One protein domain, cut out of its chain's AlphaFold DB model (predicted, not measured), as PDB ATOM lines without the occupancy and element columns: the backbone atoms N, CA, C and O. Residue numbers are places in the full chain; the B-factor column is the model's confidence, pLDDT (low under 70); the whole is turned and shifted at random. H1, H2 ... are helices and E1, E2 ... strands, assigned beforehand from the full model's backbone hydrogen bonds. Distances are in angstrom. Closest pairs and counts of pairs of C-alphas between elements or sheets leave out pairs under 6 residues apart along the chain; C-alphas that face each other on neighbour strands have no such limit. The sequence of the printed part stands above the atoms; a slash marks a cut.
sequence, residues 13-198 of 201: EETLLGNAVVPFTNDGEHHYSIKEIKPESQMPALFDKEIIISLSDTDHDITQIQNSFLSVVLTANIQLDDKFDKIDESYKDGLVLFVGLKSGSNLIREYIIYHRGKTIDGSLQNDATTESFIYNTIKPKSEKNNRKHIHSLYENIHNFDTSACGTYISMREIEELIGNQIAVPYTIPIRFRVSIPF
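This is residues 13 to 198 of the 201 residues of an uncharacterized protein of Streblomastix strix (UniProt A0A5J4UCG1). A long two-stranded ribbon, E1 with E6, runs through the middle of an elongated model; the short strand pair E2 and E5 packs beside E6, with H5 over the end of E6 that its first residues make. Toward the ribbon's other end lies a separate hairpin, E3 and E4, which leads into H2, while the unnamed residues 20 to 68 swing wide of the core. The printed part has 186 residues with five named helices and six named strands, in the order H1 E1 E2 E3 E4 H2 H3 H4 E5 H5 E6; the strands make three antiparallel two-stranded sheets. The class is mixed, helices and strands, with under half of the residues in named elements. The whole is only just loose, close to compact, with a radius of gyration of the C-alphas of 19.7 A, and spans 59 by 38 by 36 A.

Start at H1, residues 13 to 19, which is apart from E6, residues 186 to 197. Go on to E1, residues 69 to 80, and you find it antiparallel to its neighbour E6 at 161 degrees; N 70 and O 196, at 2.8 A, are within hydrogen-bond range. E2, residues 96 to 100, is antiparallel to its neighbour E5, residues 166 to 170, at 159 degrees, with N 97 and O 169 within hydrogen-bond range at 2.9 A. The closest C-alphas of E5 and E6 are those of Gly 166 and Phe 192, 5.4 A apart. E3, residues 110 to 115, and E4, residues 118 to 124, form an antiparallel hairpin at 164 degrees; look at N 113 and O 121, within hydrogen-bond range at 2.8 A. E3 is apart from E1, and E4 is apart from E6. H2, residues 125 to 138, follows E4 by a tight link. It is close to but not clearly touching H3, residues 141 to 145; their closest C-alphas, of Asn 136 and Lys 144, are 7.9 A apart. At H4, residues 154 to 158, the C-alpha of Ile 157 is 7.4 A from that of Phe 98, the closest pair with E2. H5, residues 171 to 179, has its closest C-alpha pair with E6 at Ile 178 and Tyr 186, 6.1 A apart. In H1, H2, H3, H4 and H5 every O i to N i+4 pair is within hydrogen-bond range.

Find C-alpha 13, where H1 begins, at (100.350, 65.765, 266.937). E1 runs 33.2 A from C-alpha 69 at (104.785, 63.426, 250.720); H2 runs 19.8 A. E6 runs 34.3 A to C-alpha 197 at (105.460, 65.351, 247.155).

The C-alphas farthest apart are those of Thr 58 and Asp 88, 61.0 A. The printed part has no cut; the links H1 to E1 and E1 to E2 are long. Residues 26 to 31 and 137 to 142 stand free. The mean pLDDT of the printed part is 80.6, and residues 13 to 32 and 142 to 146 are under 70.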
ATOM      1  N   GLU A  13     101.509  64.880 267.067       55.97
ATOM      2  CA  GLU A  13     100.350  65.765 266.937       55.97
ATOM      3  C   GLU A  13     100.749  67.203 266.586       55.97
ATOM      4  O   GLU A  13     100.201  67.754 265.637       55.97
ATOM      5  N   GLU A  14     101.750  67.797 267.248       61.59
ATOM      6  CA  GLU A  14     102.282  69.121 266.880       61.59
ATOM      7  C   GLU A  14     102.830  69.144 265.446       61.59
ATOM      8  O   GLU A  14     102.659  70.125 264.720       61.59
ATOM      9  N   THR A  15     103.465  68.053 265.009       61.06
ATOM     10  CA  THR A  15     103.972  67.931 263.638       61.06
ATOM     11  C   THR A  15     102.838  67.842 262.616       61.06
ATOM     12  O   THR A  15     102.903  68.505 261.581       61.06
ATOM     13  N   LEU A  16     101.785  67.071 262.899       60.03
ATOM     14  CA  LEU A  16     100.608  66.964 262.034       60.03
ATOM     15  C   LEU A  16      99.809  68.276 261.997       60.03
ATOM     16  O   LEU A  16      99.445  68.732 260.914       60.03
ATOM     17  N   LEU A  17      99.620  68.930 263.146       60.62
ATOM     18  CA  LEU A  17      98.970  70.240 263.268       60.62
ATOM     19  C   LEU A  17      99.742  71.341 262.531       60.62
ATOM     20  O   LEU A  17      99.133  72.173 261.863       60.62
ATOM     21  N   GLY A  18     101.077  71.333 262.603       60.84
ATOM     22  CA  GLY A  18     101.922  72.272 261.859       60.84
ATOM     23  C   GLY A  18     101.879  72.057 260.340       60.84
ATOM     24  O   GLY A  18     101.994  73.016 259.571       60.84
ATOM     25  N   ASN A  19     101.677  70.812 259.900       58.12
ATOM     26  CA  ASN A  19     101.625  70.446 258.483       58.12
ATOM     27  C   ASN A  19     100.239  70.652 257.854       58.12
ATOM     28  O   ASN A  19     100.155  70.976 256.669       58.12
ATOM     29  N   ALA A  20      99.159  70.493 258.619       51.38
ATOM     30  CA  ALA A  20      97.800  70.629 258.113       51.38
ATOM     31  C   ALA A  20      97.359  72.109 258.011       51.38
ATOM     32  O   ALA A  20      97.763  72.971 258.795       51.38
ATOM     33  N   VAL A  21      96.540  72.443 257.006       45.28
ATOM     34  CA  VAL A  21      95.818  73.736 256.935       45.28
ATOM     35  C   VAL A  21      94.549  73.686 257.798       45.28
ATOM     36  O   VAL A  21      94.105  74.714 258.301       45.28
ATOM     37  N   VAL A  22      94.010  72.483 258.026       46.31
ATOM     38  CA  VAL A  22      92.852  72.222 258.886       46.31
ATOM     39  C   VAL A  22      93.276  71.206 259.948       46.31
ATOM     40  O   VAL A  22      93.746  70.131 259.573       46.31
ATOM     41  N   PRO A  23      93.158  71.509 261.251       45.75
ATOM     42  CA  PRO A  23      93.416  70.525 262.291       45.75
ATOM     43  C   PRO A  23      92.389  69.399 262.143       45.75
ATOM     44  O   PRO A  23      91.214  69.579 262.458       45.75
ATOM     45  N   PHE A  24      92.814  68.248 261.623       52.44
ATOM     46  CA  PHE A  24      91.973  67.057 261.618       52.44
ATOM     47  C   PHE A  24      91.786  66.628 263.070       52.44
ATOM     48  O   PHE A  24      92.727  66.205 263.739       52.44
ATOM     49  N   THR A  25      90.574  66.813 263.578       51.31
ATOM     50  CA  THR A  25      90.165  66.282 264.874       51.31
ATOM     51  C   THR A  25      89.724  64.847 264.637       51.31
ATOM     52  O   THR A  25      88.946  64.595 263.723       51.31
ATOM     53  N   ASN A  26      90.250  63.901 265.415       55.28
ATOM     54  CA  ASN A  26      89.793  62.518 265.344       55.28
ATOM     55  C   ASN A  26      88.352  62.445 265.868       55.28
ATOM     56  O   ASN A  26      88.127  62.424 267.076       55.28
ATOM     57  N   ASP A  27      87.388  62.470 264.957       63.25
ATOM     58  CA  ASP A  27      85.951  62.407 265.228       63.25
ATOM     59  C   ASP A  27      85.390  60.979 265.133       63.25
ATOM     60  O   ASP A  27      84.192  60.767 265.314       63.25
ATOM     61  N   GLY A  28      86.254  59.989 264.883       59.44
ATOM     62  CA  GLY A  28      85.873  58.594 264.672       59.44
ATOM     63  C   GLY A  28      85.445  58.262 263.238       59.44
ATOM     64  O   GLY A  28      85.310  57.079 262.928       59.44
ATOM     65  N   GLU A  29      85.285  59.247 262.345       58.75
ATOM     66  CA  GLU A  29      85.127  58.996 260.903       58.75
ATOM     67  C   GLU A  29      86.498  58.859 260.223       58.75
ATOM     68  O   GLU A  29      86.716  57.957 259.409       58.75
ATOM     69  N   HIS A  30      87.461  59.695 260.617       60.97
ATOM     70  CA  HIS A  30      88.807  59.712 260.045       60.97
ATOM     71  C   HIS A  30      89.791  58.907 260.903       60.97
ATOM     72  O   HIS A  30      90.201  59.330 261.981       60.97
ATOM     73  N   HIS A  31      90.212  57.746 260.401       65.19
ATOM     74  CA  HIS A  31      91.184  56.889 261.076       65.19
ATOM     75  C   HIS A  31      92.601  57.216 260.592       65.19
ATOM     76  O   HIS A  31      92.882  57.126 259.397       65.19
ATOM     77  N   TYR A  32      93.509  57.549 261.511       67.62
ATOM     78  CA  TYR A  32      94.942  57.639 261.225       67.62
ATOM     79  C   TYR A  32      95.724  56.648 262.086       67.62
ATOM     80  O   TYR A  32      95.393  56.400 263.245       67.62
ATOM     81  N   SER A  33      96.779  56.086 261.502       71.38
ATOM     82  CA  SER A  33      97.752  55.243 262.192       71.38
ATOM     83  C   SER A  33      99.113  55.911 262.100       71.38
ATOM     84  O   SER A  33      99.497  56.420 261.046       71.38
ATOM     85  N   ILE A  34      99.829  55.939 263.217       74.31
ATOM     86  CA  ILE A  34     101.183  56.474 263.292       74.31
ATOM     87  C   ILE A  34     102.100  55.315 263.621       74.31
ATOM     88  O   ILE A  34     101.886  54.594 264.596       74.31
ATOM     89  N   LYS A  35     103.153  55.175 262.824       77.06
ATOM     90  CA  LYS A  35     104.159  54.150 263.026       77.06
ATOM     91  C   LYS A  35     105.545  54.762 262.949       77.06
ATOM     92  O   LYS A  35     105.894  55.412 261.969       77.06
ATOM     93  N   GLU A  36     106.338  54.528 263.987       81.81
ATOM     94  CA  GLU A  36     107.765  54.820 263.946       81.81
ATOM     95  C   GLU A  36     108.488  53.662 263.251       81.81
ATOM     96  O   GLU A  36     108.320  52.494 263.609       81.81
ATOM     97  N   ILE A  37     109.275  53.990 262.230       81.69
ATOM     98  CA  ILE A  37     109.981  53.020 261.395       81.69
ATOM     99  C   ILE A  37     111.473  53.310 261.509       81.69
ATOM    100  O   ILE A  37     111.922  54.437 261.295       81.69
ATOM    101  N   LYS A  38     112.252  52.277 261.835       84.62
ATOM    102  CA  LYS A  38     113.710  52.359 261.757       84.62
ATOM    103  C   LYS A  38     114.136  52.144 260.303       84.62
ATOM    104  O   LYS A  38     113.682  51.168 259.708       84.62
ATOM    105  N   PRO A  39     114.994  53.009 259.736       88.00
ATOM    106  CA  PRO A  39     115.563  52.774 258.414       88.00
ATOM    107  C   PRO A  39     116.322  51.445 258.362       88.00
ATOM    108  O   PRO A  39     116.916  51.024 259.356       88.00
ATOM    109  N   GLU A  40     116.316  50.801 257.198       89.00
ATOM    110  CA  GLU A  40     117.120  49.600 256.946       89.00
ATOM    111  C   GLU A  40     118.598  49.955 256.756       89.00
ATOM    112  O   GLU A  40     119.495  49.213 257.158       89.00
ATOM    113  N   SER A  41     118.857  51.121 256.163       88.25
ATOM    114  CA  SER A  41     120.198  51.680 256.026       88.25
ATOM    115  C   SER A  41     120.742  52.202 257.359       88.25
ATOM    116  O   SER A  41     119.991  52.627 258.240       88.25
ATOM    117  N   GLN A  42     122.069  52.281 257.477       84.19
ATOM    118  CA  GLN A  42     122.725  52.863 258.645       84.19
ATOM    119  C   GLN A  42     122.330  54.334 258.852       84.19
ATOM    120  O   GLN A  42     122.424  55.150 257.937       84.19
ATOM    121  N   MET A  43     121.981  54.675 260.094       84.62
ATOM    122  CA  MET A  43     121.757  56.048 260.543       84.62
ATOM    123  C   MET A  43     122.704  56.406 261.702       84.62
ATOM    124  O   MET A  43     122.875  55.582 262.604       84.62
ATOM    125  N   PRO A  44     123.299  57.617 261.729       84.06
ATOM    126  CA  PRO A  44     123.224  58.661 260.704       84.06
ATOM    127  C   PRO A  44     123.973  58.268 259.422       84.06
ATOM    128  O   PRO A  44     125.043  57.661 259.481       84.06
ATOM    129  N   ALA A  45     123.407  58.629 258.271       83.81
ATOM    130  CA  ALA A  45     124.055  58.443 256.980       83.81
ATOM    131  C   ALA A  45     125.147  59.505 256.752       83.81
ATOM    132  O   ALA A  45     125.047  60.636 257.235       83.81
ATOM    133  N   LEU A  46     126.202  59.139 256.018       85.31
ATOM    134  CA  LEU A  46     127.189  60.105 255.523       85.31
ATOM    135  C   LEU A  46     126.598  60.922 254.363       85.31
ATOM    136  O   LEU A  46     125.588  60.544 253.773       85.31
ATOM    137  N   PHE A  47     127.255  62.028 254.010       82.88
ATOM    138  CA  PHE A  47     126.899  62.797 252.816       82.88
ATOM    139  C   PHE A  47     126.951  61.922 251.550       82.88
ATOM    140  O   PHE A  47     127.847  61.084 251.418       82.88
ATOM    141  N   ASP A  48     125.993  62.130 250.640       81.94
ATOM    142  CA  ASP A  48     125.823  61.372 249.385       81.94
ATOM    143  C   ASP A  48     125.711  59.848 249.600       81.94
ATOM    144  O   ASP A  48     126.193  59.034 248.810       81.94
ATOM    145  N   LYS A  49     125.097  59.445 250.721       87.19
ATOM    146  CA  LYS A  49     124.681  58.063 250.969       87.19
ATOM    147  C   LYS A  49     123.172  57.937 250.904       87.19
ATOM    148  O   LYS A  49     122.436  58.790 251.391       87.19
ATOM    149  N   GLU A  50     122.747  56.829 250.321       87.25
ATOM    150  CA  GLU A  50     121.347  56.451 250.236       87.25
ATOM    151  C   GLU A  50     120.813  56.058 251.615       87.25
ATOM    152  O   GLU A  50     121.509  55.436 252.426       87.25
ATOM    153  N   ILE A  51     119.555  56.419 251.856       88.94
ATOM    154  CA  ILE A  51     118.792  56.004 253.028       88.94
ATOM    155  C   ILE A  51     117.650  55.125 252.529       88.94
ATOM    156  O   ILE A  51     116.881  55.538 251.665       88.94
ATOM    157  N   ILE A  52     117.543  53.919 253.081       90.12
ATOM    158  CA  ILE A  52     116.517  52.936 252.726       90.12
ATOM    159  C   ILE A  52     115.531  52.848 253.885       90.12
ATOM    160  O   ILE A  52     115.923  52.583 255.025       90.12
ATOM    161  N   ILE A  53     114.252  53.082 253.595       88.81
ATOM    162  CA  ILE A  53     113.169  53.077 254.581       88.81
ATOM    163  C   ILE A  53     112.066  52.146 254.084       88.81
ATOM    164  O   ILE A  53     111.504  52.361 253.012       88.81
ATOM    165  N   SER A  54     111.730  51.142 254.891       87.81
ATOM    166  CA  SER A  54     110.632  50.218 254.601       87.81
ATOM    167  C   SER A  54     109.319  50.755 255.144       87.81
ATOM    168  O   SER A  54     109.075  50.719 256.346       87.81
ATOM    169  N   LEU A  55     108.492  51.289 254.243       84.38
ATOM    170  CA  LEU A  55     107.250  51.986 254.587       84.38
ATOM    171  C   LEU A  55     106.073  51.036 254.891       84.38
ATOM    172  O   LEU A  55     105.208  51.385 255.692       84.38
ATOM    173  N   SER A  56     106.049  49.845 254.286       82.44
ATOM    174  CA  SER A  56     105.018  48.809 254.471       82.44
ATOM    175  C   SER A  56     105.543  47.617 255.277       82.44
ATOM    176  O   SER A  56     106.741  47.332 255.262       82.44
ATOM    177  N   ASP A  57     104.650  46.870 255.926       78.62
ATOM    178  CA  ASP A  57     104.954  45.579 256.555       78.62
ATOM    179  C   ASP A  57     103.934  44.497 256.145       78.62
ATOM    180  O   ASP A  57     103.172  44.676 255.198       78.62
ATOM    181  N   THR A  58     103.949  43.338 256.807       76.44
ATOM    182  CA  THR A  58     103.008  42.243 256.514       76.44
ATOM    183  C   THR A  58     101.556  42.567 256.855       76.44
ATOM    184  O   THR A  58     100.662  41.940 256.291       76.44
ATOM    185  N   ASP A  59     101.326  43.519 257.756       77.06
ATOM    186  CA  ASP A  59     100.012  43.844 258.306       77.06
ATOM    187  C   ASP A  59      99.431  45.125 257.676       77.06
ATOM    188  O   ASP A  59      98.219  45.342 257.725       77.06
ATOM    189  N   HIS A  60     100.278  45.963 257.067       75.62
ATOM    190  CA  HIS A  60      99.926  47.253 256.480       75.62
ATOM    191  C   HIS A  60     100.626  47.473 255.133       75.62
ATOM    192  O   HIS A  60     101.852  47.598 255.059       75.62
ATOM    193  N   ASP A  61      99.818  47.604 254.081       79.25
ATOM    194  CA  ASP A  61     100.257  47.989 252.737       79.25
ATOM    195  C   ASP A  61      99.873  49.449 252.433       79.25
ATOM    196  O   ASP A  61      98.900  49.976 252.981       79.25
ATOM    197  N   ILE A  62     100.626  50.106 251.549       80.81
ATOM    198  CA  ILE A  62     100.388  51.496 251.135       80.81
ATOM    199  C   ILE A  62      99.808  51.489 249.724       80.81
ATOM    200  O   ILE A  62     100.497  51.190 248.755       80.81
ATOM    201  N   THR A  63      98.533  51.855 249.601       78.19
ATOM    202  CA  THR A  63      97.806  51.815 248.321       78.19
ATOM    203  C   THR A  63      97.809  53.138 247.554       78.19
ATOM    204  O   THR A  63      97.554  53.137 246.353       78.19
ATOM    205  N   GLN A  64      98.073  54.263 248.227       79.00
ATOM    206  CA  GLN A  64      98.015  55.614 247.649       79.00
ATOM    207  C   GLN A  64      99.310  56.402 247.895       79.00
ATOM    208  O   GLN A  64      99.289  57.533 248.389       79.00
ATOM    209  N   ILE A  65     100.457  55.794 247.579       81.69
ATOM    210  CA  ILE A  65     101.768  56.430 247.772       81.69
ATOM    211  C   ILE A  65     101.905  57.737 246.975       81.69
ATOM    212  O   ILE A  65     102.485  58.692 247.479       81.69
ATOM    213  N   GLN A  66     101.255  57.825 245.814       76.50
ATOM    214  CA  GLN A  66     101.216  59.001 244.945       76.50
ATOM    215  C   GLN A  66     100.532  60.228 245.577       76.50
ATOM    216  O   GLN A  66     100.778  61.361 245.187       76.50
ATOM    217  N   ASN A  67      99.681  60.026 246.590       78.44
ATOM    218  CA  ASN A  67      99.058  61.120 247.348       78.44
ATOM    219  C   ASN A  67      99.864  61.501 248.602       78.44
ATOM    220  O   ASN A  67      99.405  62.301 249.421       78.44
ATOM    221  N   SER A  68     101.036  60.896 248.786       81.94
ATOM    222  CA  SER A  68     101.875  61.079 249.966       81.94
ATOM    223  C   SER A  68     102.982  62.103 249.711       81.94
ATOM    224  O   SER A  68     103.265  62.508 248.584       81.94
ATOM    225  N   PHE A  69     103.634  62.534 250.786       85.25
ATOM    226  CA  PHE A  69     104.785  63.426 250.720       85.25
ATOM    227  C   PHE A  69     105.800  63.070 251.801       85.25
ATOM    228  O   PHE A  69     105.449  62.602 252.886       85.25
ATOM    229  N   LEU A  70     107.067  63.348 251.523       86.75
ATOM    230  CA  LEU A  70     108.145  63.300 252.496       86.75
ATOM    231  C   LEU A  70     108.301  64.676 253.149       86.75
ATOM    232  O   LEU A  70     108.663  65.644 252.483       86.75
ATOM    233  N   SER A  71     108.061  64.770 254.458       87.94
ATOM    234  CA  SER A  71     108.389  65.972 255.235       87.94
ATOM    235  C   SER A  71     109.730  65.808 255.942       87.94
ATOM    236  O   SER A  71     109.922  64.874 256.719       87.94
ATOM    237  N   VAL A  72     110.639  66.750 255.711       88.94
ATOM    238  CA  VAL A  72     111.967  66.800 256.325       88.94
ATOM    239  C   VAL A  72     112.097  68.087 257.128       88.94
ATOM    240  O   VAL A  72     111.744  69.169 256.661       88.94
ATOM    241  N   VAL A  73     112.628  67.982 258.344       90.44
ATOM    242  CA  VAL A  73     113.022  69.151 259.134       90.44
ATOM    243  C   VAL A  73     114.521  69.342 258.985       90.44
ATOM    244  O   VAL A  73     115.310  68.524 259.456       90.44
ATOM    245  N   LEU A  74     114.905  70.425 258.325       91.00
ATOM    246  CA  LEU A  74     116.294  70.791 258.116       91.00
ATOM    247  C   LEU A  74     116.763  71.679 259.253       91.00
ATOM    248  O   LEU A  74     116.081  72.623 259.643       91.00
ATOM    249  N   THR A  75     117.943  71.363 259.774       91.94
ATOM    250  CA  THR A  75     118.699  72.251 260.656       91.94
ATOM    251  C   THR A  75     119.983  72.607 259.931       91.94
ATOM    252  O   THR A  75     120.739  71.716 259.543       91.94
ATOM    253  N   ALA A  76     120.207  73.893 259.712       90.94
ATOM    254  CA  ALA A  76     121.386  74.402 259.031       90.94
ATOM    255  C   ALA A  76     121.981  75.559 259.829       90.94
ATOM    256  O   ALA A  76     121.324  76.147 260.681       90.94
ATOM    257  N   ASN A  77     123.236  75.876 259.546       91.75
ATOM    258  CA  ASN A  77     123.923  77.010 260.140       91.75
ATOM    259  C   ASN A  77     124.286  77.983 259.024       91.75
ATOM    260  O   ASN A  77     124.994  77.602 258.092       91.75
ATOM    261  N   ILE A  78     123.821  79.224 259.124       90.69
ATOM    262  CA  ILE A  78     124.286  80.307 258.258       90.69
ATOM    263  C   ILE A  78     125.570  80.852 258.871       90.69
ATOM    264  O   ILE A  78     125.601  81.145 260.067       90.69
ATOM    265  N   GLN A  79     126.618  80.973 258.063       90.75
ATOM    266  CA  GLN A  79     127.875  81.584 258.475       90.75
ATOM    267  C   GLN A  79     127.984  82.985 257.885       90.75
ATOM    268  O   GLN A  79     127.773  83.173 256.688       90.75
ATOM    269  N   LEU A  80     128.285  83.962 258.739       87.75
ATOM    270  CA  LEU A  80     128.603  85.326 258.337       87.75
ATOM    271  C   LEU A  80     130.085  85.578 258.611       87.75
ATOM    272  O   LEU A  80     130.507  85.607 259.768       87.75
ATOM    273  N   ASP A  81     130.853  85.733 257.534       85.00
ATOM    274  CA  ASP A  81     132.315  85.882 257.564       85.00
ATOM    275  C   ASP A  81     132.778  87.307 257.879       85.00
ATOM    276  O   ASP A  81     133.945  87.525 258.195       85.00
ATOM    277  N   ASP A  82     131.863  88.269 257.820       83.75
ATOM    278  CA  ASP A  82     132.136  89.662 258.125       83.75
ATOM    279  C   ASP A  82     131.543  90.067 259.469       83.75
ATOM    280  O   ASP A  82     130.613  89.458 260.011       83.75
ATOM    281  N   LYS A  83     132.095  91.150 260.013       79.94
ATOM    282  CA  LYS A  83     131.553  91.764 261.215       79.94
ATOM    283  C   LYS A  83     130.126  92.242 260.935       79.94
ATOM    284  O   LYS A  83     129.898  93.031 260.024       79.94
ATOM    285  N   PHE A  84     129.183  91.800 261.759       79.44
ATOM    286  CA  PHE A  84     127.808  92.265 261.715       79.44
ATOM    287  C   PHE A  84     127.704  93.594 262.467       79.44
ATOM    288  O   PHE A  84     127.911  93.650 263.685       79.44
ATOM    289  N   ASP A  85     127.439  94.674 261.739       79.00
ATOM    290  CA  ASP A  85     127.183  95.977 262.341       79.00
ATOM    291  C   ASP A  85     125.764  96.038 262.912       79.00
ATOM    292  O   ASP A  85     124.842  95.391 262.421       79.00
ATOM    293  N   LYS A  86     125.589  96.828 263.977       78.88
ATOM    294  CA  LYS A  86     124.279  97.000 264.608       78.88
ATOM    295  C   LYS A  86     123.311  97.663 263.635       78.88
ATOM    296  O   LYS A  86     123.625  98.704 263.057       78.88
ATOM    297  N   ILE A  87     122.123  97.095 263.531       81.94
ATOM    298  CA  ILE A  87     120.997  97.654 262.800       81.94
ATOM    299  C   ILE A  87     120.252  98.615 263.728       81.94
ATOM    300  O   ILE A  87     120.191  98.435 264.948       81.94
ATOM    301  N   ASP A  88     119.713  99.687 263.157       84.25
ATOM    302  CA  ASP A  88     118.910 100.647 263.908       84.25
ATOM    303  C   ASP A  88     117.614  99.989 264.417       84.25
ATOM    304  O   ASP A  88     116.937  99.271 263.677       84.25
ATOM    305  N   GLU A  89     117.272 100.233 265.688       85.19
ATOM    306  CA  GLU A  89     116.114  99.633 266.374       85.19
ATOM    307  C   GLU A  89     114.798  99.795 265.607       85.19
ATOM    308  O   GLU A  89     113.960  98.895 265.639       85.19
ATOM    309  N   SER A  90     114.618 100.897 264.873       86.00
ATOM    310  CA  SER A  90     113.387 101.154 264.118       86.00
ATOM    311  C   SER A  90     113.150 100.173 262.963       86.00
ATOM    312  O   SER A  90     112.008 100.017 262.531       86.00
ATOM    313  N   TYR A  91     114.191  99.476 262.491       83.38
ATOM    314  CA  TYR A  91     114.105  98.552 261.355       83.38
ATOM    315  C   TYR A  91     114.241  97.076 261.734       83.38
ATOM    316  O   TYR A  91     114.009  96.221 260.881       83.38
ATOM    317  N   LYS A  92     114.587  96.743 262.984       83.88
ATOM    318  CA  LYS A  92     114.912  95.355 263.368       83.88
ATOM    319  C   LYS A  92     113.758  94.369 263.196       83.88
ATOM    320  O   LYS A  92     114.002  93.209 262.875       83.88
ATOM    321  N   ASP A  93     112.529  94.849 263.377       80.19
ATOM    322  CA  ASP A  93     111.305  94.057 263.196       80.19
ATOM    323  C   ASP A  93     110.770  94.105 261.758       80.19
ATOM    324  O   ASP A  93     110.037  93.215 261.338       80.19
ATOM    325  N   GLY A  94     111.126  95.146 260.996       82.56
ATOM    326  CA  GLY A  94     110.671  95.335 259.617       82.56
ATOM    327  C   GLY A  94     111.579  94.686 258.572       82.56
ATOM    328  O   GLY A  94     111.129  94.410 257.460       82.56
ATOM    329  N   LEU A  95     112.848  94.443 258.911       87.56
ATOM    330  CA  LEU A  95     113.811  93.782 258.040       87.56
ATOM    331  C   LEU A  95     113.932  92.303 258.408       87.56
ATOM    332  O   LEU A  95     114.280  91.936 259.530       87.56
ATOM    333  N   VAL A  96     113.657  91.458 257.423       90.12
ATOM    334  CA  VAL A  96     113.565  90.013 257.592       90.12
ATOM    335  C   VAL A  96     114.329  89.337 256.463       90.12
ATOM    336  O   VAL A  96     114.200  89.712 255.297       90.12
ATOM    337  N   LEU A  97     115.115  88.325 256.813       90.81
ATOM    338  CA  LEU A  97     115.802  87.463 255.866       90.81
ATOM    339  C   LEU A  97     114.990  86.179 255.683       90.81
ATOM    340  O   LEU A  97     114.719  85.462 256.643       90.81
ATOM    341  N   PHE A  98     114.617  85.873 254.443       93.06
ATOM    342  CA  PHE A  98     114.077  84.560 254.110       93.06
ATOM    343  C   PHE A  98     115.220  83.578 253.856       93.06
ATOM    344  O   PHE A  98     116.133  83.868 253.080       93.06
ATOM    345  N   VAL A  99     115.140  82.401 254.472       92.62
ATOM    346  CA  VAL A  99     116.105  81.321 254.285       92.62
ATOM    347  C   VAL A  99     115.359  80.031 254.005       92.62
ATOM    348  O   VAL A  99     114.600  79.534 254.832       92.62
ATOM    349  N   GLY A 100     115.573  79.475 252.819       92.38
ATOM    350  CA  GLY A 100     114.841  78.306 252.364       92.38
ATOM    351  C   GLY A 100     115.308  77.816 251.006       92.38
ATOM    352  O   GLY A 100     116.253  78.345 250.419       92.38
ATOM    353  N   LEU A 101     114.621  76.796 250.505       90.25
ATOM    354  CA  LEU A 101     114.828  76.252 249.169       90.25
ATOM    355  C   LEU A 101     113.772  76.807 248.216       90.25
ATOM    356  O   LEU A 101     112.650  77.121 248.615       90.25
ATOM    357  N   LYS A 102     114.107  76.879 246.925       87.00
ATOM    358  CA  LYS A 102     113.133  77.234 245.883       87.00
ATOM    359  C   LYS A 102     112.024  76.180 245.783       87.00
ATOM    360  O   LYS A 102     110.850  76.526 245.661       87.00
ATOM    361  N   SER A 103     112.405  74.905 245.849       86.31
ATOM    362  CA  SER A 103     111.511  73.747 245.850       86.31
ATOM    363  C   SER A 103     112.022  72.703 246.835       86.31
ATOM    364  O   SER A 103     113.232  72.505 246.945       86.31
ATOM    365  N   GLY A 104     111.123  71.979 247.501       85.12
ATOM    366  CA  GLY A 104     111.504  70.879 248.382       85.12
ATOM    367  C   GLY A 104     112.266  69.773 247.656       85.12
ATOM    368  O   GLY A 104     113.217  69.217 248.201       85.12
ATOM    369  N   SER A 105     111.956  69.547 246.380       83.75
ATOM    370  CA  SER A 105     112.677  68.617 245.505       83.75
ATOM    371  C   SER A 105     114.166  68.951 245.324       83.75
ATOM    372  O   SER A 105     114.935  68.093 244.908       83.75
ATOM    373  N   ASN A 106     114.614  70.172 245.657       85.50
ATOM    374  CA  ASN A 106     116.041  70.515 245.647       85.50
ATOM    375  C   ASN A 106     116.832  69.867 246.796       85.50
ATOM    376  O   ASN A 106     118.059  69.933 246.793       85.50
ATOM    377  N   LEU A 107     116.156  69.269 247.780       87.12
ATOM    378  CA  LEU A 107     116.814  68.672 248.935       87.12
ATOM    379  C   LEU A 107     117.445  67.308 248.626       87.12
ATOM    380  O   LEU A 107     118.528  67.009 249.124       87.12
ATOM    381  N   ILE A 108     116.771  66.478 247.829       86.06
ATOM    382  CA  ILE A 108     117.217  65.119 247.507       86.06
ATOM    383  C   ILE A 108     117.653  65.045 246.048       86.06
ATOM    384  O   ILE A 108     117.041  65.664 245.180       86.06
ATOM    385  N   ARG A 109     118.736  64.308 245.787       85.56
ATOM    386  CA  ARG A 109     119.280  64.121 244.436       85.56
ATOM    387  C   ARG A 109     118.440  63.144 243.614       85.56
ATOM    388  O   ARG A 109     118.249  63.358 242.422       85.56
ATOM    389  N   GLU A 110     117.986  62.075 244.249       86.88
ATOM    390  CA  GLU A 110     117.225  60.994 243.635       86.88
ATOM    391  C   GLU A 110     116.448  60.261 244.729       86.88
ATOM    392  O   GLU A 110     116.919  60.162 245.868       86.88
ATOM    393  N   TYR A 111     115.270  59.751 244.389       86.50
ATOM    394  CA  TYR A 111     114.588  58.736 245.180       86.50
ATOM    395  C   TYR A 111     114.074  57.633 244.262       86.50
ATOM    396  O   TYR A 111     113.732  57.888 243.110       86.50
ATOM    397  N   ILE A 112     114.013  56.412 244.791       87.38
ATOM    398  CA  ILE A 112     113.520  55.232 244.080       87.38
ATOM    399  C   ILE A 112     112.519  54.524 244.984       87.38
ATOM    400  O   ILE A 112     112.805  54.265 246.155       87.38
ATOM    401  N   ILE A 113     111.353  54.195 244.437       87.00
ATOM    402  CA  ILE A 113     110.301  53.457 245.127       87.00
ATOM    403  C   ILE A 113     110.326  52.007 244.664       87.00
ATOM    404  O   ILE A 113     110.162  51.682 243.484       87.00
ATOM    405  N   TYR A 114     110.507  51.120 245.637       86.19
ATOM    406  CA  TYR A 114     110.502  49.681 245.435       86.19
ATOM    407  C   TYR A 114     109.200  49.068 245.938       86.19
ATOM    408  O   TYR A 114     108.769  49.320 247.060       86.19
ATOM    409  N   HIS A 115     108.627  48.170 245.143       84.06
ATOM    410  CA  HIS A 115     107.538  47.303 245.564       84.06
ATOM    411  C   HIS A 115     107.857  45.862 245.198       84.06
ATOM    412  O   HIS A 115     108.095  45.530 244.034       84.06
ATOM    413  N   ARG A 116     107.876  44.989 246.210       82.62
ATOM    414  CA  ARG A 116     108.162  43.551 246.051       82.62
ATOM    415  C   ARG A 116     109.451  43.281 245.255       82.62
ATOM    416  O   ARG A 116     109.491  42.399 244.401       82.62
ATOM    417  N   GLY A 117     110.495  44.071 245.519       78.12
ATOM    418  CA  GLY A 117     111.804  43.950 244.866       78.12
ATOM    419  C   GLY A 117     111.868  44.473 243.426       78.12
ATOM    420  O   GLY A 117     112.876  44.260 242.758       78.12
ATOM    421  N   LYS A 118     110.819  45.145 242.932       82.31
ATOM    422  CA  LYS A 118     110.811  45.828 241.633       82.31
ATOM    423  C   LYS A 118     110.740  47.334 241.830       82.31
ATOM    424  O   LYS A 118     109.996  47.801 242.687       82.31
ATOM    425  N   THR A 119     111.480  48.079 241.019       82.56
ATOM    426  CA  THR A 119     111.322  49.531 240.910       82.56
ATOM    427  C   THR A 119     109.956  49.830 240.297       82.56
ATOM    428  O   THR A 119     109.675  49.350 239.198       82.56
ATOM    429  N   ILE A 120     109.102  50.548 241.029       79.44
ATOM    430  CA  ILE A 120     107.834  51.070 240.500       79.44
ATOM    431  C   ILE A 120     108.089  52.409 239.829       79.44
ATOM    432  O   ILE A 120     107.672  52.601 238.693       79.44
ATOM    433  N   ASP A 121     108.793  53.289 240.531       78.62
ATOM    434  CA  ASP A 121     109.075  54.636 240.067       78.62
ATOM    435  C   ASP A 121     110.323  55.195 240.758       78.62
ATOM    436  O   ASP A 121     110.847  54.615 241.717       78.62
ATOM    437  N   GLY A 122     110.799  56.326 240.264       76.88
ATOM    438  CA  GLY A 122     111.813  57.137 240.898       76.88
ATOM    439  C   GLY A 122     111.996  58.433 240.130       76.88
ATOM    440  O   GLY A 122     111.849  58.471 238.912       76.88
ATOM    441  N   SER A 123     112.372  59.491 240.839       77.38
ATOM    442  CA  SER A 123     112.647  60.778 240.210       77.38
ATOM    443  C   SER A 123     114.062  61.226 240.518       77.38
ATOM    444  O   SER A 123     114.479  61.304 241.678       77.38
ATOM    445  N   LEU A 124     114.772  61.631 239.465       79.88
ATOM    446  CA  LEU A 124     115.963  62.456 239.596       79.88
ATOM    447  C   LEU A 124     115.550  63.882 239.966       79.88
ATOM    448  O   LEU A 124     114.476  64.362 239.601       79.88
ATOM    449  N   GLN A 125     116.435  64.600 240.647       74.44
ATOM    450  CA  GLN A 125     116.203  65.985 241.050       74.44
ATOM    451  C   GLN A 125     115.885  66.914 239.867       74.44
ATOM    452  O   GLN A 125     115.078  67.835 239.999       74.44
ATOM    453  N   ASN A 126     116.502  66.691 238.707       73.88
ATOM    454  CA  ASN A 126     116.249  67.495 237.507       73.88
ATOM    455  C   ASN A 126     114.818  67.310 236.985       73.88
ATOM    456  O   ASN A 126     114.182  68.275 236.557       73.88
ATOM    457  N   ASP A 127     114.296  66.090 237.085       74.38
ATOM    458  CA  ASP A 127     112.938  65.767 236.662       74.38
ATOM    459  C   ASP A 127     111.944  66.382 237.648       74.38
ATOM    460  O   ASP A 127     111.109  67.192 237.248       74.38
ATOM    461  N   ALA A 128     112.157  66.178 238.952       73.94
ATOM    462  CA  ALA A 128     111.309  66.745 240.000       73.94
ATOM    463  C   ALA A 128     111.301  68.284 240.008       73.94
ATOM    464  O   ALA A 128     110.310  68.916 240.375       73.94
ATOM    465  N   THR A 129     112.409  68.931 239.631       72.69
ATOM    466  CA  THR A 129     112.463  70.399 239.509       72.69
ATOM    467  C   THR A 129     111.750  70.906 238.261       72.69
ATOM    468  O   THR A 129     111.107  71.957 238.322       72.69
ATOM    469  N   THR A 130     111.815  70.162 237.157       76.00
ATOM    470  CA  THR A 130     111.064  70.458 235.931       76.00
ATOM    471  C   THR A 130     109.566  70.278 236.157       76.00
ATOM    472  O   THR A 130     108.779  71.164 235.828       76.00
ATOM    473  N   GLU A 131     109.171  69.180 236.790       73.00
ATOM    474  CA  GLU A 131     107.790  68.890 237.154       73.00
ATOM    475  C   GLU A 131     107.241  69.936 238.129       73.00
ATOM    476  O   GLU A 131     106.198  70.534 237.878       73.00
ATOM    477  N   SER A 132     108.010  70.277 239.167       71.88
ATOM    478  CA  SER A 132     107.714  71.379 240.090       71.88
ATOM    479  C   SER A 132     107.499  72.707 239.352       71.88
ATOM    480  O   SER A 132     106.577  73.465 239.664       71.88
ATOM    481  N   PHE A 133     108.306  73.007 238.331       74.44
ATOM    482  CA  PHE A 133     108.127  74.205 237.510       74.44
ATOM    483  C   PHE A 133     106.836  74.159 236.675       74.44
ATOM    484  O   PHE A 133     106.095  75.148 236.620       74.44
ATOM    485  N   ILE A 134     106.529  73.013 236.063       76.38
ATOM    486  CA  ILE A 134     105.304  72.810 235.281       76.38
ATOM    487  C   ILE A 134     104.075  72.905 236.190       76.38
ATOM    488  O   ILE A 134     103.177  73.691 235.890       76.38
ATOM    489  N   TYR A 135     104.060  72.210 237.331       73.31
ATOM    490  CA  TYR A 135     103.021  72.285 238.364       73.31
ATOM    491  C   TYR A 135     102.760  73.740 238.771       73.31
ATOM    492  O   TYR A 135     101.624  74.225 238.765       73.31
ATOM    493  N   ASN A 136     103.833  74.495 239.021       71.19
ATOM    494  CA  ASN A 136     103.751  75.917 239.333       71.19
ATOM    495  C   ASN A 136     103.211  76.780 238.187       71.19
ATOM    496  O   ASN A 136     102.637  77.836 238.451       71.19
ATOM    497  N   THR A 137     103.302  76.335 236.942       74.94
ATOM    498  CA  THR A 137     102.766  77.067 235.789       74.94
ATOM    499  C   THR A 137     101.300  76.720 235.519       74.94
ATOM    500  O   THR A 137     100.498  77.618 235.270       74.94
ATOM    501  N   ILE A 138     100.927  75.439 235.599       79.94
ATOM    502  CA  ILE A 138      99.621  74.953 235.123       79.94
ATOM    503  C   ILE A 138      98.559  74.847 236.221       79.94
ATOM    504  O   ILE A 138      97.371  74.976 235.931       79.94
ATOM    505  N   LYS A 139      98.954  74.596 237.476       78.00
ATOM    506  CA  LYS A 139      97.992  74.325 238.550       78.00
ATOM    507  C   LYS A 139      97.393  75.610 239.130       78.00
ATOM    508  O   LYS A 139      98.115  76.601 239.318       78.00
ATOM    509  N   PRO A 140      96.092  75.613 239.470       76.06
ATOM    510  CA  PRO A 140      95.443  76.768 240.077       76.06
ATOM    511  C   PRO A 140      95.989  77.037 241.487       76.06
ATOM    512  O   PRO A 140      96.429  76.130 242.193       76.06
ATOM    513  N   LYS A 141      95.939  78.302 241.934       70.19
ATOM    514  CA  LYS A 141      96.443  78.712 243.263       70.19
ATOM    515  C   LYS A 141      95.790  77.947 244.422       70.19
ATOM    516  O   LYS A 141      96.449  77.691 245.422       70.19
ATOM    517  N   SER A 142      94.527  77.547 244.278       67.75
ATOM    518  CA  SER A 142      93.802  76.755 245.280       67.75
ATOM    519  C   SER A 142      94.449  75.395 245.557       67.75
ATOM    520  O   SER A 142      94.491  74.977 246.707       67.75
ATOM    521  N   GLU A 143      94.996  74.725 244.538       66.62
ATOM    522  CA  GLU A 143      95.690  73.437 244.706       66.62
ATOM    523  C   GLU A 143      97.085  73.614 245.322       66.62
ATOM    524  O   GLU A 143      97.551  72.758 246.071       66.62
ATOM    525  N   LYS A 144      97.740  74.753 245.071       65.75
ATOM    526  CA  LYS A 144      99.067  75.075 245.626       65.75
ATOM    527  C   LYS A 144      99.012  75.397 247.116       65.75
ATOM    528  O   LYS A 144      99.872  74.957 247.868       65.75
ATOM    529  N   ASN A 145      97.977  76.113 247.549       61.03
ATOM    530  CA  ASN A 145      97.847  76.572 248.933       61.03
ATOM    531  C   ASN A 145      97.499  75.450 249.926       61.03
ATOM    532  O   ASN A 145      97.684  75.616 251.130       61.03
ATOM    533  N   ASN A 146      97.004  74.307 249.441       63.47
ATOM    534  CA  ASN A 146      96.637  73.180 250.300       63.47
ATOM    535  C   ASN A 146      97.850  72.387 250.803       63.47
ATOM    536  O   ASN A 146      97.719  71.608 251.746       63.47
ATOM    537  N   ARG A 147      99.030  72.578 250.199       71.38
ATOM    538  CA  ARG A 147     100.242  71.826 250.524       71.38
ATOM    539  C   ARG A 147     101.370  72.774 250.932       71.38
ATOM    540  O   ARG A 147     101.993  73.423 250.097       71.38
ATOM    541  N   LYS A 148     101.638  72.847 252.238       83.50
ATOM    542  CA  LYS A 148     102.656  73.741 252.806       83.50
ATOM    543  C   LYS A 148     104.075  73.173 252.639       83.50
ATOM    544  O   LYS A 148     104.289  71.961 252.705       83.50
ATOM    545  N   HIS A 149     105.050  74.070 252.571       86.31
ATOM    546  CA  HIS A 149     106.496  73.831 252.584       86.31
ATOM    547  C   HIS A 149     107.054  73.135 251.333       86.31
ATOM    548  O   HIS A 149     108.140  72.559 251.384       86.31
ATOM    549  N   ILE A 150     106.333  73.179 250.207       83.81
ATOM    550  CA  ILE A 150     106.794  72.579 248.943       83.81
ATOM    551  C   ILE A 150     107.572  73.592 248.102       83.81
ATOM    552  O   ILE A 150     108.678  73.302 247.649       83.81
ATOM    553  N   HIS A 151     107.022  74.789 247.904       84.69
ATOM    554  CA  HIS A 151     107.611  75.804 247.034       84.69
ATOM    555  C   HIS A 151     107.796  77.123 247.769       84.69
ATOM    556  O   HIS A 151     107.011  77.481 248.644       84.69
ATOM    557  N   SER A 152     108.809  77.871 247.350       86.81
ATOM    558  CA  SER A 152     109.038  79.245 247.786       86.81
ATOM    559  C   SER A 152     108.957  80.147 246.558       86.81
ATOM    560  O   SER A 152     109.965  80.453 245.920       86.81
ATOM    561  N   LEU A 153     107.731  80.508 246.168       84.94
ATOM    562  CA  LEU A 153     107.490  81.432 245.057       84.94
ATOM    563  C   LEU A 153     107.834  82.858 245.484       84.94
ATOM    564  O   LEU A 153     107.553  83.245 246.617       84.94
ATOM    565  N   TYR A 154     108.412  83.645 244.577       83.31
ATOM    566  CA  TYR A 154     108.874  84.997 244.895       83.31
ATOM    567  C   TYR A 154     107.741  85.877 245.431       83.31
ATOM    568  O   TYR A 154     107.902  86.521 246.461       83.31
ATOM    569  N   GLU A 155     106.576  85.856 244.783       84.69
ATOM    570  CA  GLU A 155     105.418  86.648 245.195       84.69
ATOM    571  C   GLU A 155     104.913  86.235 246.581       84.69
ATOM    572  O   GLU A 155     104.483  87.081 247.359       84.69
ATOM    573  N   ASN A 156     104.982  84.944 246.910       85.56
ATOM    574  CA  ASN A 156     104.569  84.438 248.216       85.56
ATOM    575  C   ASN A 156     105.568  84.853 249.300       85.56
ATOM    576  O   ASN A 156     105.160  85.362 250.341       85.56
ATOM    577  N   ILE A 157     106.871  84.717 249.031       89.12
ATOM    578  CA  ILE A 157     107.927  85.141 249.962       89.12
ATOM    579  C   ILE A 157     107.865  86.651 250.202       89.12
ATOM    580  O   ILE A 157     107.975  87.107 251.336       89.12
ATOM    581  N   HIS A 158     107.645  87.431 249.143       87.06
ATOM    582  CA  HIS A 158     107.496  88.881 249.234       87.06
ATOM    583  C   HIS A 158     106.307  89.294 250.114       87.06
ATOM    584  O   HIS A 158     106.370  90.311 250.797       87.06
ATOM    585  N   ASN A 159     105.246  88.484 250.133       89.25
ATOM    586  CA  ASN A 159     104.079  88.674 250.992       89.25
ATOM    587  C   ASN A 159     104.194  87.957 252.352       89.25
ATOM    588  O   ASN A 159     103.187  87.823 253.045       89.25
ATOM    589  N   PHE A 160     105.393  87.503 252.740       87.50
ATOM    590  CA  PHE A 160     105.660  86.818 254.011       87.50
ATOM    591  C   PHE A 160     104.807  85.561 254.242       87.50
ATOM    592  O   PHE A 160     104.391  85.263 255.362       87.50
ATOM    593  N   ASP A 161     104.543  84.801 253.180       86.19
ATOM    594  CA  ASP A 161     103.813  83.538 253.262       86.19
ATOM    595  C   ASP A 161     104.574  82.520 254.129       86.19
ATOM    596  O   ASP A 161     105.721  82.168 253.838       86.19
ATOM    597  N   THR A 162     103.924  82.034 255.188       85.44
ATOM    598  CA  THR A 162     104.470  81.051 256.135       85.44
ATOM    599  C   THR A 162     104.394  79.614 255.626       85.44
ATOM    600  O   THR A 162     104.954  78.714 256.245       85.44
ATOM    601  N   SER A 163     103.728  79.377 254.493       84.19
ATOM    602  CA  SER A 163     103.673  78.071 253.834       84.19
ATOM    603  C   SER A 163     104.852  77.811 252.893       84.19
ATOM    604  O   SER A 163     104.896  76.760 252.256       84.19
ATOM    605  N   ALA A 164     105.811  78.734 252.795       86.69
ATOM    606  CA  ALA A 164     106.986  78.579 251.948       86.69
ATOM    607  C   ALA A 164     107.908  77.433 252.411       86.69
ATOM    608  O   ALA A 164     107.903  77.003 253.565       86.69
ATOM    609  N   CYS A 165     108.742  76.939 251.497       89.06
ATOM    610  CA  CYS A 165     109.783  75.947 251.770       89.06
ATOM    611  C   CYS A 165     111.006  76.619 252.422       89.06
ATOM    612  O   CYS A 165     112.072  76.754 251.818       89.06
ATOM    613  N   GLY A 166     110.836  77.117 253.645       91.12
ATOM    614  CA  GLY A 166     111.846  77.907 254.340       91.12
ATOM    615  C   GLY A 166     111.350  78.481 255.657       91.12
ATOM    616  O   GLY A 166     110.276  78.140 256.143       91.12
ATOM    617  N   THR A 167     112.155  79.363 256.235       92.62
ATOM    618  CA  THR A 167     111.794  80.165 257.400       92.62
ATOM    619  C   THR A 167     112.227  81.608 257.199       92.62
ATOM    620  O   THR A 167     113.099  81.915 256.384       92.62
ATOM    621  N   TYR A 168     111.613  82.492 257.964       92.38
ATOM    622  CA  TYR A 168     111.996  83.887 258.061       92.38
ATOM    623  C   TYR A 168     112.755  84.086 259.362       92.38
ATOM    624  O   TYR A 168     112.349  83.559 260.395       92.38
ATOM    625  N   ILE A 169     113.837  84.850 259.309       91.25
ATOM    626  CA  ILE A 169     114.578  85.267 260.490       91.25
ATOM    627  C   ILE A 169     114.653  86.793 260.502       91.25
ATOM    628  O   ILE A 169     115.047  87.426 259.518       91.25
ATOM    629  N   SER A 170     114.191  87.393 261.596       90.81
ATOM    630  CA  SER A 170     114.224  88.850 261.752       90.81
ATOM    631  C   SER A 170     115.641  89.327 262.048       90.81
ATOM    632  O   SER A 170     116.466  88.588 262.589       90.81
ATOM    633  N   MET A 171     115.928  90.592 261.745       89.38
ATOM    634  CA  MET A 171     117.216  91.175 262.119       89.38
ATOM    635  C   MET A 171     117.416  91.242 263.634       89.38
ATOM    636  O   MET A 171     118.543  91.076 264.095       89.38
ATOM    637  N   ARG A 172     116.338  91.412 264.417       90.50
ATOM    638  CA  ARG A 172     116.399  91.295 265.884       90.50
ATOM    639  C   ARG A 172     116.926  89.925 266.313       90.50
ATOM    640  O   ARG A 172     117.871  89.851 267.090       90.50
ATOM    641  N   GLU A 173     116.348  88.858 265.771       89.88
ATOM    642  CA  GLU A 173     116.745  87.486 266.100       89.88
ATOM    643  C   GLU A 173     118.190  87.194 265.671       89.88
ATOM    644  O   GLU A 173     118.957  86.600 266.429       89.88
ATOM    645  N   ILE A 174     118.602  87.679 264.494       89.00
ATOM    646  CA  ILE A 174     119.996  87.589 264.042       89.00
ATOM    647  C   ILE A 174     120.938  88.274 265.042       89.00
ATOM    648  O   ILE A 174     121.925  87.670 265.459       89.00
ATOM    649  N   GLU A 175     120.647  89.509 265.454       88.12
ATOM    650  CA  GLU A 175     121.487  90.241 266.405       88.12
ATOM    651  C   GLU A 175     121.582  89.562 267.769       88.12
ATOM    652  O   GLU A 175     122.664  89.524 268.354       88.12
ATOM    653  N   GLU A 176     120.481  89.013 268.278       88.56
ATOM    654  CA  GLU A 176     120.470  88.260 269.533       88.56
ATOM    655  C   GLU A 176     121.345  87.003 269.434       88.56
ATOM    656  O   GLU A 176     122.146  86.717 270.329       88.56
ATOM    657  N   LEU A 177     121.259  86.270 268.320       88.12
ATOM    658  CA  LEU A 177     122.069  85.074 268.071       88.12
ATOM    659  C   LEU A 177     123.559  85.403 267.893       88.12
ATOM    660  O   LEU A 177     124.416  84.656 268.374       88.12
ATOM    661  N   ILE A 178     123.876  86.519 267.236       86.94
ATOM    662  CA  ILE A 178     125.248  87.002 267.029       86.94
ATOM    663  C   ILE A 178     125.838  87.585 268.314       86.94
ATOM    664  O   ILE A 178     126.999  87.328 268.618       86.94
ATOM    665  N   GLY A 179     125.061  88.343 269.090       82.06
ATOM    666  CA  GLY A 179     125.513  89.001 270.320       82.06
ATOM    667  C   GLY A 179     126.034  88.025 271.378       82.06
ATOM    668  O   GLY A 179     126.853  88.395 272.216       82.06
ATOM    669  N   ASN A 180     125.620  86.759 271.291       78.06
ATOM    670  CA  ASN A 180     126.097  85.664 272.130       78.06
ATOM    671  C   ASN A 180     127.434  85.048 271.664       78.06
ATOM    672  O   ASN A 180     127.948  84.133 272.310       78.06
ATOM    673  N   GLN A 181     128.004  85.512 270.550       83.44
ATOM    674  CA  GLN A 181     129.198  84.948 269.920       83.44
ATOM    675  C   GLN A 181     130.378  85.923 269.963       83.44
ATOM    676  O   GLN A 181     130.238  87.129 269.785       83.44
ATOM    677  N   ILE A 182     131.574  85.379 270.208       73.94
ATOM    678  CA  ILE A 182     132.775  86.164 270.545       73.94
ATOM    679  C   ILE A 182     133.691  86.362 269.322       73.94
ATOM    680  O   ILE A 182     134.497  87.290 269.303       73.94
ATOM    681  N   ALA A 183     133.579  85.516 268.292       76.81
ATOM    682  CA  ALA A 183     134.463  85.547 267.132       76.81
ATOM    683  C   ALA A 183     133.741  85.170 265.834       76.81
ATOM    684  O   ALA A 183     132.835  84.340 265.833       76.81
ATOM    685  N   VAL A 184     134.197  85.791 264.749       81.25
ATOM    686  CA  VAL A 184     133.791  85.543 263.362       81.25
ATOM    687  C   VAL A 184     134.439  84.235 262.857       81.25
ATOM    688  O   VAL A 184     135.587  83.966 263.230       81.25
ATOM    689  N   PRO A 185     133.759  83.426 262.020       87.31
ATOM    690  CA  PRO A 185     132.429  83.665 261.458       87.31
ATOM    691  C   PRO A 185     131.302  83.473 262.472       87.31
ATOM    692  O   PRO A 185     131.296  82.513 263.247       87.31
ATOM    693  N   TYR A 186     130.321  84.375 262.439       88.50
ATOM    694  CA  TYR A 186     129.119  84.217 263.250       88.50
ATOM    695  C   TYR A 186     128.258  83.097 262.684       88.50
ATOM    696  O   TYR A 186     128.050  83.010 261.478       88.50
ATOM    697  N   THR A 187     127.750  82.245 263.564       90.00
ATOM    698  CA  THR A 187     126.958  81.071 263.211       90.00
ATOM    699  C   THR A 187     125.517  81.268 263.655       90.00
ATOM    700  O   THR A 187     125.233  81.317 264.849       90.00
ATOM    701  N   ILE A 188     124.594  81.358 262.706       91.62
ATOM    702  CA  ILE A 188     123.166  81.529 262.972       91.62
ATOM    703  C   ILE A 188     122.483  80.183 262.714       91.62
ATOM    704  O   ILE A 188     122.375  79.772 261.552       91.62
ATOM    705  N   PRO A 189     122.058  79.458 263.764       91.62
ATOM    706  CA  PRO A 189     121.327  78.217 263.586       91.62
ATOM    707  C   PRO A 189     119.922  78.521 263.068       91.62
ATOM    708  O   PRO A 189     119.182  79.299 263.661       91.62
ATOM    709  N   ILE A 190     119.542  77.868 261.978       93.06
ATOM    710  CA  ILE A 190     118.201  77.928 261.410       93.06
ATOM    711  C   ILE A 190     117.591  76.536 261.376       93.06
ATOM    712  O   ILE A 190     118.270  75.529 261.151       93.06
ATOM    713  N   ARG A 191     116.278  76.486 261.565       92.06
ATOM    714  CA  ARG A 191     115.495  75.264 261.450       92.06
ATOM    715  C   ARG A 191     114.252  75.555 260.635       92.06
ATOM    716  O   ARG A 191     113.498  76.459 260.973       92.06
ATOM    717  N   PHE A 192     114.034  74.789 259.578       91.12
ATOM    718  CA  PHE A 192     112.852  74.943 258.736       91.12
ATOM    719  C   PHE A 192     112.398  73.605 258.174       91.12
ATOM    720  O   PHE A 192     113.143  72.623 258.155       91.12
ATOM    721  N   ARG A 193     111.135  73.554 257.759       89.31
ATOM    722  CA  ARG A 193     110.521  72.351 257.209       89.31
ATOM    723  C   ARG A 193     110.489  72.430 255.691       89.31
ATOM    724  O   ARG A 193     110.270  73.492 255.117       89.31
ATOM    725  N   VAL A 194     110.686  71.277 255.074       89.94
ATOM    726  CA  VAL A 194     110.608  71.055 253.638       89.94
ATOM    727  C   VAL A 194     109.683  69.873 253.391       89.94
ATOM    728  O   VAL A 194     109.739  68.886 254.124       89.94
ATOM    729  N   SER A 195     108.845  69.968 252.367       88.38
ATOM    730  CA  SER A 195     107.958  68.891 251.935       88.38
ATOM    731  C   SER A 195     108.244  68.545 250.475       88.38
ATOM    732  O   SER A 195     108.341  69.432 249.628       88.38
ATOM    733  N   ILE A 196     108.374  67.254 250.184       87.00
ATOM    734  CA  ILE A 196     108.626  66.713 248.846       87.00
ATOM    735  C   ILE A 196     107.444  65.808 248.497       87.00
ATOM    736  O   ILE A 196     107.300  64.763 249.132       87.00
ATOM    737  N   PRO A 197     106.556  66.208 247.577       83.12
ATOM    738  CA  PRO A 197     105.460  65.351 247.155       83.12
ATOM    739  C   PRO A 197     105.977  64.188 246.299       83.12
ATOM    740  O   PRO A 197     106.985  64.330 245.607       83.12
ATOM    741  N   PHE A 198     105.268  63.064 246.346       78.38
ATOM    742  CA  PHE A 198     105.449  61.925 245.441       78.38
ATOM    743  C   PHE A 198     104.390  61.943 244.326       78.38
ATOM    744  O   PHE A 198     103.814  60.906 244.010       78.38
TER     745      PHE A 198